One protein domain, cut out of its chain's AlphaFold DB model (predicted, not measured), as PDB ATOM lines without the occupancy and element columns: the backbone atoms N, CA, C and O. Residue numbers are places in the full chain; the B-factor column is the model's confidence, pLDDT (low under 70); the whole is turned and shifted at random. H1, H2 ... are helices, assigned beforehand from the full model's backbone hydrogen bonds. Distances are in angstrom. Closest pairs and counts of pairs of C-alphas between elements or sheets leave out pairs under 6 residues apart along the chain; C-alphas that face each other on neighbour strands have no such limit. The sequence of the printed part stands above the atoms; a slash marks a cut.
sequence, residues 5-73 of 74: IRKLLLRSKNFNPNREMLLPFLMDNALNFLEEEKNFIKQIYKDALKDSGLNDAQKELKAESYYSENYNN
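This is residues 5 to 73 of the 74 residues of an uncharacterized protein of Chryseobacterium polytrichastri (UniProt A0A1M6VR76). One long helix, H2, kinked by 31 degrees near residue 28, makes the long axis; H1 before it and H3 after it each fold back on it. The 69 printed residues, with three named helices in the order H1, H2, H3, are all helix in class. The whole is only just loose, close to extended, with a radius of gyration of the C-alphas of 16.4 A, spanning 54 by 18 by 15 A.

H1, residues 5 to 12, begins at C-alpha (293.774, 223.686, 278.307). H2, residues 19 to 48, is 41.0 A long. H3, residues 56 to 71, 21.4 A, ends at C-alpha (306.129, 224.312, 275.349).

H1 and H2 form a helical hairpin, opposite ways at a shallow 26 degrees; their closest C-alphas, Leu 9 and Leu 26, are 7.1 A apart. H2 touches H3 with residues 38 to 46 alone, opposite ways at a steep 54 degrees; C-alphas of Lys 42 and Ala 63 are closest, 5.0 A. H1 and H3 are apart. O i to N i+4 pairs are within hydrogen-bond range throughout H1 and H3, and 23 of 26 in H2.

The printed part has no cut; both links are short. Residues 14 to 21 stand free. Residues 5 to 34 and 73 have pLDDT under 70.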
ATOM      1  N   ILE A   5     294.506 224.396 277.254       66.00
ATOM      2  CA  ILE A   5     293.774 223.686 278.307       66.00
ATOM      3  C   ILE A   5     293.820 224.466 279.624       66.00
ATOM      4  O   ILE A   5     292.779 224.689 280.244       66.00
ATOM      5  N   ARG A   6     294.988 224.991 280.020       68.31
ATOM      6  CA  ARG A   6     295.097 225.875 281.191       68.31
ATOM      7  C   ARG A   6     294.231 227.129 281.042       68.31
ATOM      8  O   ARG A   6     293.600 227.540 282.016       68.31
ATOM      9  N   LYS A   7     294.137 227.711 279.841       68.19
ATOM     10  CA  LYS A   7     293.233 228.841 279.547       68.19
ATOM     11  C   LYS A   7     291.767 228.447 279.678       68.19
ATOM     12  O   LYS A   7     290.984 229.227 280.219       68.19
ATOM     13  N   LEU A   8     291.399 227.253 279.218       64.75
ATOM     14  CA  LEU A   8     290.042 226.724 279.332       64.75
ATOM     15  C   LEU A   8     289.648 226.509 280.804       64.75
ATOM     16  O   LEU A   8     288.569 226.928 281.214       64.75
ATOM     17  N   LEU A   9     290.558 225.952 281.607       67.00
ATOM     18  CA  LEU A   9     290.399 225.739 283.051       67.00
ATOM     19  C   LEU A   9     290.315 227.057 283.834       67.00
ATOM     20  O   LEU A   9     289.497 227.215 284.739       67.00
ATOM     21  N   LEU A  10     291.144 228.039 283.473       68.31
ATOM     22  CA  LEU A  10     291.085 229.381 284.055       68.31
ATOM     23  C   LEU A  10     289.769 230.087 283.713       68.31
ATOM     24  O   LEU A  10     289.205 230.767 284.568       68.31
ATOM     25  N   ARG A  11     289.259 229.913 282.487       65.62
ATOM     26  CA  ARG A  11     287.957 230.454 282.082       65.62
ATOM     27  C   ARG A  11     286.807 229.744 282.791       65.62
ATOM     28  O   ARG A  11     285.927 230.429 283.298       65.62
ATOM     29  N   SER A  12     286.820 228.416 282.904       62.00
ATOM     30  CA  SER A  12     285.755 227.660 283.581       62.00
ATOM     31  C   SER A  12     285.670 227.966 285.080       62.00
ATOM     32  O   SER A  12     284.570 228.046 285.629       62.00
ATOM     33  N   LYS A  13     286.806 228.263 285.729       62.56
ATOM     34  CA  LYS A  13     286.875 228.742 287.120       62.56
ATOM     35  C   LYS A  13     286.079 230.031 287.368       62.56
ATOM     36  O   LYS A  13     285.619 230.238 288.489       62.56
ATOM     37  N   ASN A  14     285.895 230.873 286.349       62.78
ATOM     38  CA  ASN A  14     285.168 232.142 286.460       62.78
ATOM     39  C   ASN A  14     283.653 232.012 286.211       62.78
ATOM     40  O   ASN A  14     282.938 232.993 286.390       62.78
ATOM     41  N   PHE A  15     283.157 230.836 285.803       61.31
ATOM     42  CA  PHE A  15     281.777 230.657 285.325       61.31
ATOM     43  C   PHE A  15     280.884 229.753 286.198       61.31
ATOM     44  O   PHE A  15     279.740 229.526 285.812       61.31
ATOM     45  N   ASN A  16     281.334 229.239 287.356       59.97
ATOM     46  CA  ASN A  16     280.536 228.267 288.124       59.97
ATOM     47  C   ASN A  16     280.317 228.639 289.614       59.97
ATOM     48  O   ASN A  16     281.303 228.806 290.337       59.97
ATOM     49  N   PRO A  17     279.058 228.710 290.106       59.72
ATOM     50  CA  PRO A  17     278.744 228.859 291.533       59.72
ATOM     51  C   PRO A  17     279.069 227.610 292.382       59.72
ATOM     52  O   PRO A  17     279.264 227.743 293.584       59.72
ATOM     53  N   ASN A  18     279.236 226.422 291.780       58.66
ATOM     54  CA  ASN A  18     279.616 225.169 292.464       58.66
ATOM     55  C   ASN A  18     281.134 224.912 292.434       58.66
ATOM     56  O   ASN A  18     281.618 223.814 292.144       58.66
ATOM     57  N   ARG A  19     281.901 225.968 292.706       58.97
ATOM     58  CA  ARG A  19     283.360 226.018 292.558       58.97
ATOM     59  C   ARG A  19     284.108 224.948 293.364       58.97
ATOM     60  O   ARG A  19     285.154 224.503 292.908       58.97
ATOM     61  N   GLU A  20     283.589 224.521 294.514       60.53
ATOM     62  CA  GLU A  20     284.266 223.568 295.410       60.53
ATOM     63  C   GLU A  20     284.281 222.123 294.897       60.53
ATOM     64  O   GLU A  20     285.241 221.404 295.150       60.53
ATOM     65  N   MET A  21     283.272 221.706 294.125       62.31
ATOM     66  CA  MET A  21     283.186 220.334 293.602       62.31
ATOM     67  C   MET A  21     283.828 220.205 292.214       62.31
ATOM     68  O   MET A  21     284.375 219.163 291.859       62.31
ATOM     69  N   LEU A  22     283.796 221.288 291.430       63.00
ATOM     70  CA  LEU A  22     284.345 221.318 290.078       63.00
ATOM     71  C   LEU A  22     285.872 221.485 290.072       63.00
ATOM     72  O   LEU A  22     286.529 220.947 289.190       63.00
ATOM     73  N   LEU A  23     286.450 222.223 291.032       64.12
ATOM     74  CA  LEU A  23     287.898 222.470 291.063       64.12
ATOM     75  C   LEU A  23     288.722 221.180 291.183       64.12
ATOM     76  O   LEU A  23     289.632 221.025 290.377       64.12
ATOM     77  N   PRO A  24     288.433 220.264 292.129       65.88
ATOM     78  CA  PRO A  24     289.199 219.028 292.279       65.88
ATOM     79  C   PRO A  24     289.099 218.153 291.030       65.88
ATOM     80  O   PRO A  24     290.120 217.751 290.488       65.88
ATOM     81  N   PHE A  25     287.886 217.979 290.490       65.75
ATOM     82  CA  PHE A  25     287.671 217.248 289.239       65.75
ATOM     83  C   PHE A  25     288.456 217.870 288.079       65.75
ATOM     84  O   PHE A  25     289.116 217.170 287.317       65.75
ATOM     85  N   LEU A  26     288.420 219.194 287.943       62.12
ATOM     86  CA  LEU A  26     289.164 219.892 286.905       62.12
ATOM     87  C   LEU A  26     290.674 219.835 287.128       62.12
ATOM     88  O   LEU A  26     291.389 219.834 286.141       62.12
ATOM     89  N   MET A  27     291.170 219.790 288.366       64.56
ATOM     90  CA  MET A  27     292.602 219.668 288.667       64.56
ATOM     91  C   MET A  27     293.124 218.251 288.405       64.56
ATOM     92  O   MET A  27     294.172 218.116 287.776       64.56
ATOM     93  N   ASP A  28     292.370 217.223 288.795       67.31
ATOM     94  CA  ASP A  28     292.701 215.823 288.503       67.31
ATOM     95  C   ASP A  28     292.707 215.572 286.993       67.31
ATOM     96  O   ASP A  28     293.654 215.012 286.443       67.31
ATOM     97  N   ASN A  29     291.693 216.076 286.285       63.62
ATOM     98  CA  ASN A  29     291.653 215.959 284.833       63.62
ATOM     99  C   ASN A  29     292.648 216.902 284.144       63.62
ATOM    100  O   ASN A  29     293.139 216.561 283.080       63.62
ATOM    101  N   ALA A  30     292.997 218.059 284.718       63.44
ATOM    102  CA  ALA A  30     293.995 218.963 284.137       63.44
ATOM    103  C   ALA A  30     295.370 218.311 284.017       63.44
ATOM    104  O   ALA A  30     296.063 218.554 283.033       63.44
ATOM    105  N   LEU A  31     295.768 217.505 285.006       61.09
ATOM    106  CA  LEU A  31     297.018 216.750 284.951       61.09
ATOM    107  C   LEU A  31     296.979 215.720 283.820       61.09
ATOM    108  O   LEU A  31     297.892 215.705 282.996       61.09
ATOM    109  N   ASN A  32     295.883 214.963 283.711       69.06
ATOM    110  CA  ASN A  32     295.685 214.008 282.618       69.06
ATOM    111  C   ASN A  32     295.683 214.708 281.252       69.06
ATOM    112  O   ASN A  32     296.361 214.271 280.331       69.06
ATOM    113  N   PHE A  33     295.002 215.848 281.134       68.25
ATOM    114  CA  PHE A  33     294.939 216.623 279.900       68.25
ATOM    115  C   PHE A  33     296.292 217.215 279.492       68.25
ATOM    116  O   PHE A  33     296.578 217.293 278.302       68.25
ATOM    117  N   LEU A  34     297.133 217.630 280.445       68.50
ATOM    118  CA  LEU A  34     298.490 218.106 280.153       68.50
ATOM    119  C   LEU A  34     299.393 216.968 279.667       68.50
ATOM    120  O   LEU A  34     300.211 217.168 278.768       68.50
ATOM    121  N   GLU A  35     299.256 215.780 280.252       73.81
ATOM    122  CA  GLU A  35     300.019 214.603 279.841       73.81
ATOM    123  C   GLU A  35     299.558 214.085 278.470       73.81
ATOM    124  O   GLU A  35     300.387 213.797 277.604       73.81
ATOM    125  N   GLU A  36     298.247 214.069 278.220       76.44
ATOM    126  CA  GLU A  36     297.659 213.775 276.911       76.44
ATOM    127  C   GLU A  36     298.076 214.802 275.851       76.44
ATOM    128  O   GLU A  36     298.472 214.411 274.755       76.44
ATOM    129  N   GLU A  37     298.073 216.100 276.172       76.06
ATOM    130  CA  GLU A  37     298.525 217.172 275.274       76.06
ATOM    131  C   GLU A  37     300.011 217.007 274.925       76.06
ATOM    132  O   GLU A  37     300.385 217.046 273.749       76.06
ATOM    133  N   LYS A  38     300.862 216.738 275.922       83.44
ATOM    134  CA  LYS A  38     302.285 216.447 275.709       83.44
ATOM    135  C   LYS A  38     302.475 215.235 274.799       83.44
ATOM    136  O   LYS A  38     303.257 215.298 273.847       83.44
ATOM    137  N   ASN A  39     301.770 214.142 275.072       83.00
ATOM    138  CA  ASN A  39     301.864 212.913 274.286       83.00
ATOM    139  C   ASN A  39     301.371 213.115 272.851       83.00
ATOM    140  O   ASN A  39     302.015 212.648 271.911       83.00
ATOM    141  N   PHE A  40     300.289 213.868 272.669       81.81
ATOM    142  CA  PHE A  40     299.746 214.209 271.361       81.81
ATOM    143  C   PHE A  40     300.728 215.046 270.530       81.81
ATOM    144  O   PHE A  40     301.039 214.689 269.393       81.81
ATOM    145  N   ILE A  41     301.298 216.110 271.109       81.94
ATOM    146  CA  ILE A  41     302.297 216.958 270.437       81.94
ATOM    147  C   ILE A  41     303.526 216.134 270.039       81.94
ATOM    148  O   ILE A  41     304.028 216.251 268.917       81.94
ATOM    149  N   LYS A  42     303.999 215.261 270.935       84.25
ATOM    150  CA  LYS A  42     305.108 214.357 270.634       84.25
ATOM    151  C   LYS A  42     304.784 213.388 269.504       84.25
ATOM    152  O   LYS A  42     305.651 213.162 268.665       84.25
ATOM    153  N   GLN A  43     303.582 212.813 269.469       85.31
ATOM    154  CA  GLN A  43     303.175 211.910 268.390       85.31
ATOM    155  C   GLN A  43     303.167 212.615 267.036       85.31
ATOM    156  O   GLN A  43     303.806 212.120 266.114       85.31
ATOM    157  N   ILE A  44     302.575 213.809 266.940       86.19
ATOM    158  CA  ILE A  44     302.604 214.606 265.703       86.19
ATOM    159  C   ILE A  44     304.045 214.835 265.237       86.19
ATOM    160  O   ILE A  44     304.366 214.696 264.056       86.19
ATOM    161  N   TYR A  45     304.938 215.170 266.169       85.75
ATOM    162  CA  TYR A  45     306.338 215.412 265.843       85.75
ATOM    163  C   TYR A  45     307.074 214.136 265.404       85.75
ATOM    164  O   TYR A  45     307.872 214.166 264.465       85.75
ATOM    165  N   LYS A  46     306.789 212.989 266.030       85.00
ATOM    166  CA  LYS A  46     307.307 211.685 265.590       85.00
ATOM    167  C   LYS A  46     306.803 211.303 264.201       85.00
ATOM    168  O   LYS A  46     307.596 210.805 263.401       85.00
ATOM    169  N   ASP A  47     305.533 211.564 263.911       83.44
ATOM    170  CA  ASP A  47     304.923 211.304 262.607       83.44
ATOM    171  C   ASP A  47     305.567 212.164 261.517       83.44
ATOM    172  O   ASP A  47     305.892 211.662 260.439       83.44
ATOM    173  N   ALA A  48     305.864 213.431 261.817       85.19
ATOM    174  CA  ALA A  48     306.627 214.305 260.925       85.19
ATOM    175  C   ALA A  48     308.057 213.788 260.662       85.19
ATOM    176  O   ALA A  48     308.640 214.061 259.615       85.19
ATOM    177  N   LEU A  49     308.618 213.005 261.587       85.19
ATOM    178  CA  LEU A  49     309.924 212.360 261.455       85.19
ATOM    179  C   LEU A  49     309.853 210.959 260.828       85.19
ATOM    180  O   LEU A  49     310.892 210.294 260.765       85.19
ATOM    181  N   LYS A  50     308.697 210.469 260.355       81.50
ATOM    182  CA  LYS A  50     308.571 209.090 259.842       81.50
ATOM    183  C   LYS A  50     309.591 208.758 258.739       81.50
ATOM    184  O   LYS A  50     310.186 207.686 258.783       81.50
ATOM    185  N   ASP A  51     309.878 209.723 257.862       86.69
ATOM    186  CA  ASP A  51     310.764 209.577 256.697       86.69
ATOM    187  C   ASP A  51     312.224 209.987 256.989       86.69
ATOM    188  O   ASP A  51     313.073 209.999 256.102       86.69
ATOM    189  N   SER A  52     312.549 210.322 258.243       81.38
ATOM    190  CA  SER A  52     313.875 210.834 258.635       81.38
ATOM    191  C   SER A  52     314.955 209.758 258.816       81.38
ATOM    192  O   SER A  52     316.091 210.088 259.155       81.38
ATOM    193  N   GLY A  53     314.613 208.475 258.652       82.62
ATOM    194  CA  GLY A  53     315.533 207.348 258.868       82.62
ATOM    195  C   GLY A  53     315.967 207.137 260.328       82.62
ATOM    196  O   GLY A  53     316.816 206.293 260.599       82.62
ATOM    197  N   LEU A  54     315.398 207.895 261.273       84.31
ATOM    198  CA  LEU A  54     315.670 207.778 262.707       84.31
ATOM    199  C   LEU A  54     314.937 206.582 263.320       84.31
ATOM    200  O   LEU A  54     313.797 206.285 262.950       84.31
ATOM    201  N   ASN A  55     315.562 205.945 264.312       88.94
ATOM    202  CA  ASN A  55     314.891 204.921 265.110       88.94
ATOM    203  C   ASN A  55     313.890 205.553 266.102       88.94
ATOM    204  O   ASN A  55     313.939 206.754 266.384       88.94
ATOM    205  N   ASP A  56     312.986 204.748 266.658       83.62
ATOM    206  CA  ASP A  56     311.920 205.261 267.532       83.62
ATOM    207  C   ASP A  56     312.444 205.916 268.818       83.62
ATOM    208  O   ASP A  56     311.879 206.911 269.273       83.62
ATOM    209  N   ALA A  57     313.565 205.434 269.364       86.56
ATOM    210  CA  ALA A  57     314.199 206.032 270.538       86.56
ATOM    211  C   ALA A  57     314.779 207.429 270.236       86.56
ATOM    212  O   ALA A  57     314.658 208.353 271.038       86.56
ATOM    213  N   GLN A  58     315.363 207.619 269.053       88.56
ATOM    214  CA  GLN A  58     315.876 208.906 268.583       88.56
ATOM    215  C   GLN A  58     314.738 209.884 268.282       88.56
ATOM    216  O   GLN A  58     314.856 211.074 268.579       88.56
ATOM    217  N   LYS A  59     313.626 209.393 267.721       86.25
ATOM    218  CA  LYS A  59     312.414 210.193 267.503       86.25
ATOM    219  C   LYS A  59     311.791 210.638 268.827       86.25
ATOM    220  O   LYS A  59     311.410 211.798 268.934       86.25
ATOM    221  N   GLU A  60     311.743 209.770 269.840       87.50
ATOM    222  CA  GLU A  60     311.293 210.131 271.194       87.50
ATOM    223  C   GLU A  60     312.169 211.227 271.808       87.50
ATOM    224  O   GLU A  60     311.644 212.241 272.261       87.50
ATOM    225  N   LEU A  61     313.497 211.080 271.760       89.69
ATOM    226  CA  LEU A  61     314.422 212.084 272.295       89.69
ATOM    227  C   LEU A  61     314.264 213.447 271.609       89.69
ATOM    228  O   LEU A  61     314.246 214.485 272.278       89.69
ATOM    229  N   LYS A  62     314.106 213.462 270.280       86.81
ATOM    230  CA  LYS A  62     313.842 214.705 269.546       86.81
ATOM    231  C   LYS A  62     312.461 215.283 269.857       86.81
ATOM    232  O   LYS A  62     312.344 216.500 269.934       86.81
ATOM    233  N   ALA A  63     311.438 214.450 270.045       86.75
ATOM    234  CA  ALA A  63     310.095 214.900 270.402       86.75
ATOM    235  C   ALA A  63     310.041 215.493 271.820       86.75
ATOM    236  O   ALA A  63     309.403 216.520 272.030       86.75
ATOM    237  N   GLU A  64     310.752 214.901 272.785       86.88
ATOM    238  CA  GLU A  64     310.905 215.456 274.138       86.88
ATOM    239  C   GLU A  64     311.673 216.785 274.121       86.88
ATOM    240  O   GLU A  64     311.274 217.733 274.798       86.88
ATOM    241  N   SER A  65     312.733 216.878 273.310       87.50
ATOM    242  CA  SER A  65     313.494 218.124 273.135       87.50
ATOM    243  C   SER A  65     312.626 219.213 272.500       87.50
ATOM    244  O   SER A  65     312.529 220.308 273.040       87.50
ATOM    245  N   TYR A  66     311.897 218.884 271.428       86.12
ATOM    246  CA  TYR A  66     310.959 219.793 270.766       86.12
ATOM    247  C   TYR A  66     309.869 220.288 271.722       86.12
ATOM    248  O   TYR A  66     309.606 221.491 271.790       86.12
ATOM    249  N   TYR A  67     309.259 219.382 272.494       84.81
ATOM    250  CA  TYR A  67     308.270 219.757 273.500       84.81
ATOM    251  C   TYR A  67     308.881 220.691 274.554       84.81
ATOM    252  O   TYR A  67     308.289 221.710 274.910       84.81
ATOM    253  N   SER A  68     310.096 220.383 275.012       84.31
ATOM    254  CA  SER A  68     310.795 221.185 276.014       84.31
ATOM    255  C   SER A  68     311.142 222.593 275.523       84.31
ATOM    256  O   SER A  68     310.904 223.574 276.220       84.31
ATOM    257  N   GLU A  69     311.642 222.721 274.302       83.06
ATOM    258  CA  GLU A  69     312.032 224.010 273.726       83.06
ATOM    259  C   GLU A  69     310.828 224.917 273.436       83.06
ATOM    260  O   GLU A  69     310.900 226.130 273.640       83.06
ATOM    261  N   ASN A  70     309.711 224.336 272.989       79.25
ATOM    262  CA  ASN A  70     308.574 225.102 272.471       79.25
ATOM    263  C   ASN A  70     307.431 225.271 273.482       79.25
ATOM    264  O   ASN A  70     306.691 226.250 273.400       79.25
ATOM    265  N   TYR A  71     307.288 224.356 274.446       72.69
ATOM    266  CA  TYR A  71     306.129 224.312 275.349       72.69
ATOM    267  C   TYR A  71     306.506 224.283 276.840       72.69
ATOM    268  O   TYR A  71     305.670 224.620 277.677       72.69
ATOM    269  N   ASN A  72     307.760 223.967 277.200       70.19
ATOM    270  CA  ASN A  72     308.211 223.865 278.600       70.19
ATOM    271  C   ASN A  72     308.780 225.183 279.177       70.19
ATOM    272  O   ASN A  72     309.410 225.195 280.234       70.19
ATOM    273  N   ASN A  73     308.546 226.326 278.525       49.25
ATOM    274  CA  ASN A  73     308.971 227.619 279.063       49.25
ATOM    275  C   ASN A  73     308.025 228.095 280.189       49.25
ATOM    276  O   ASN A  73     306.920 228.565 279.922       49.25
TER     277      ASN A  73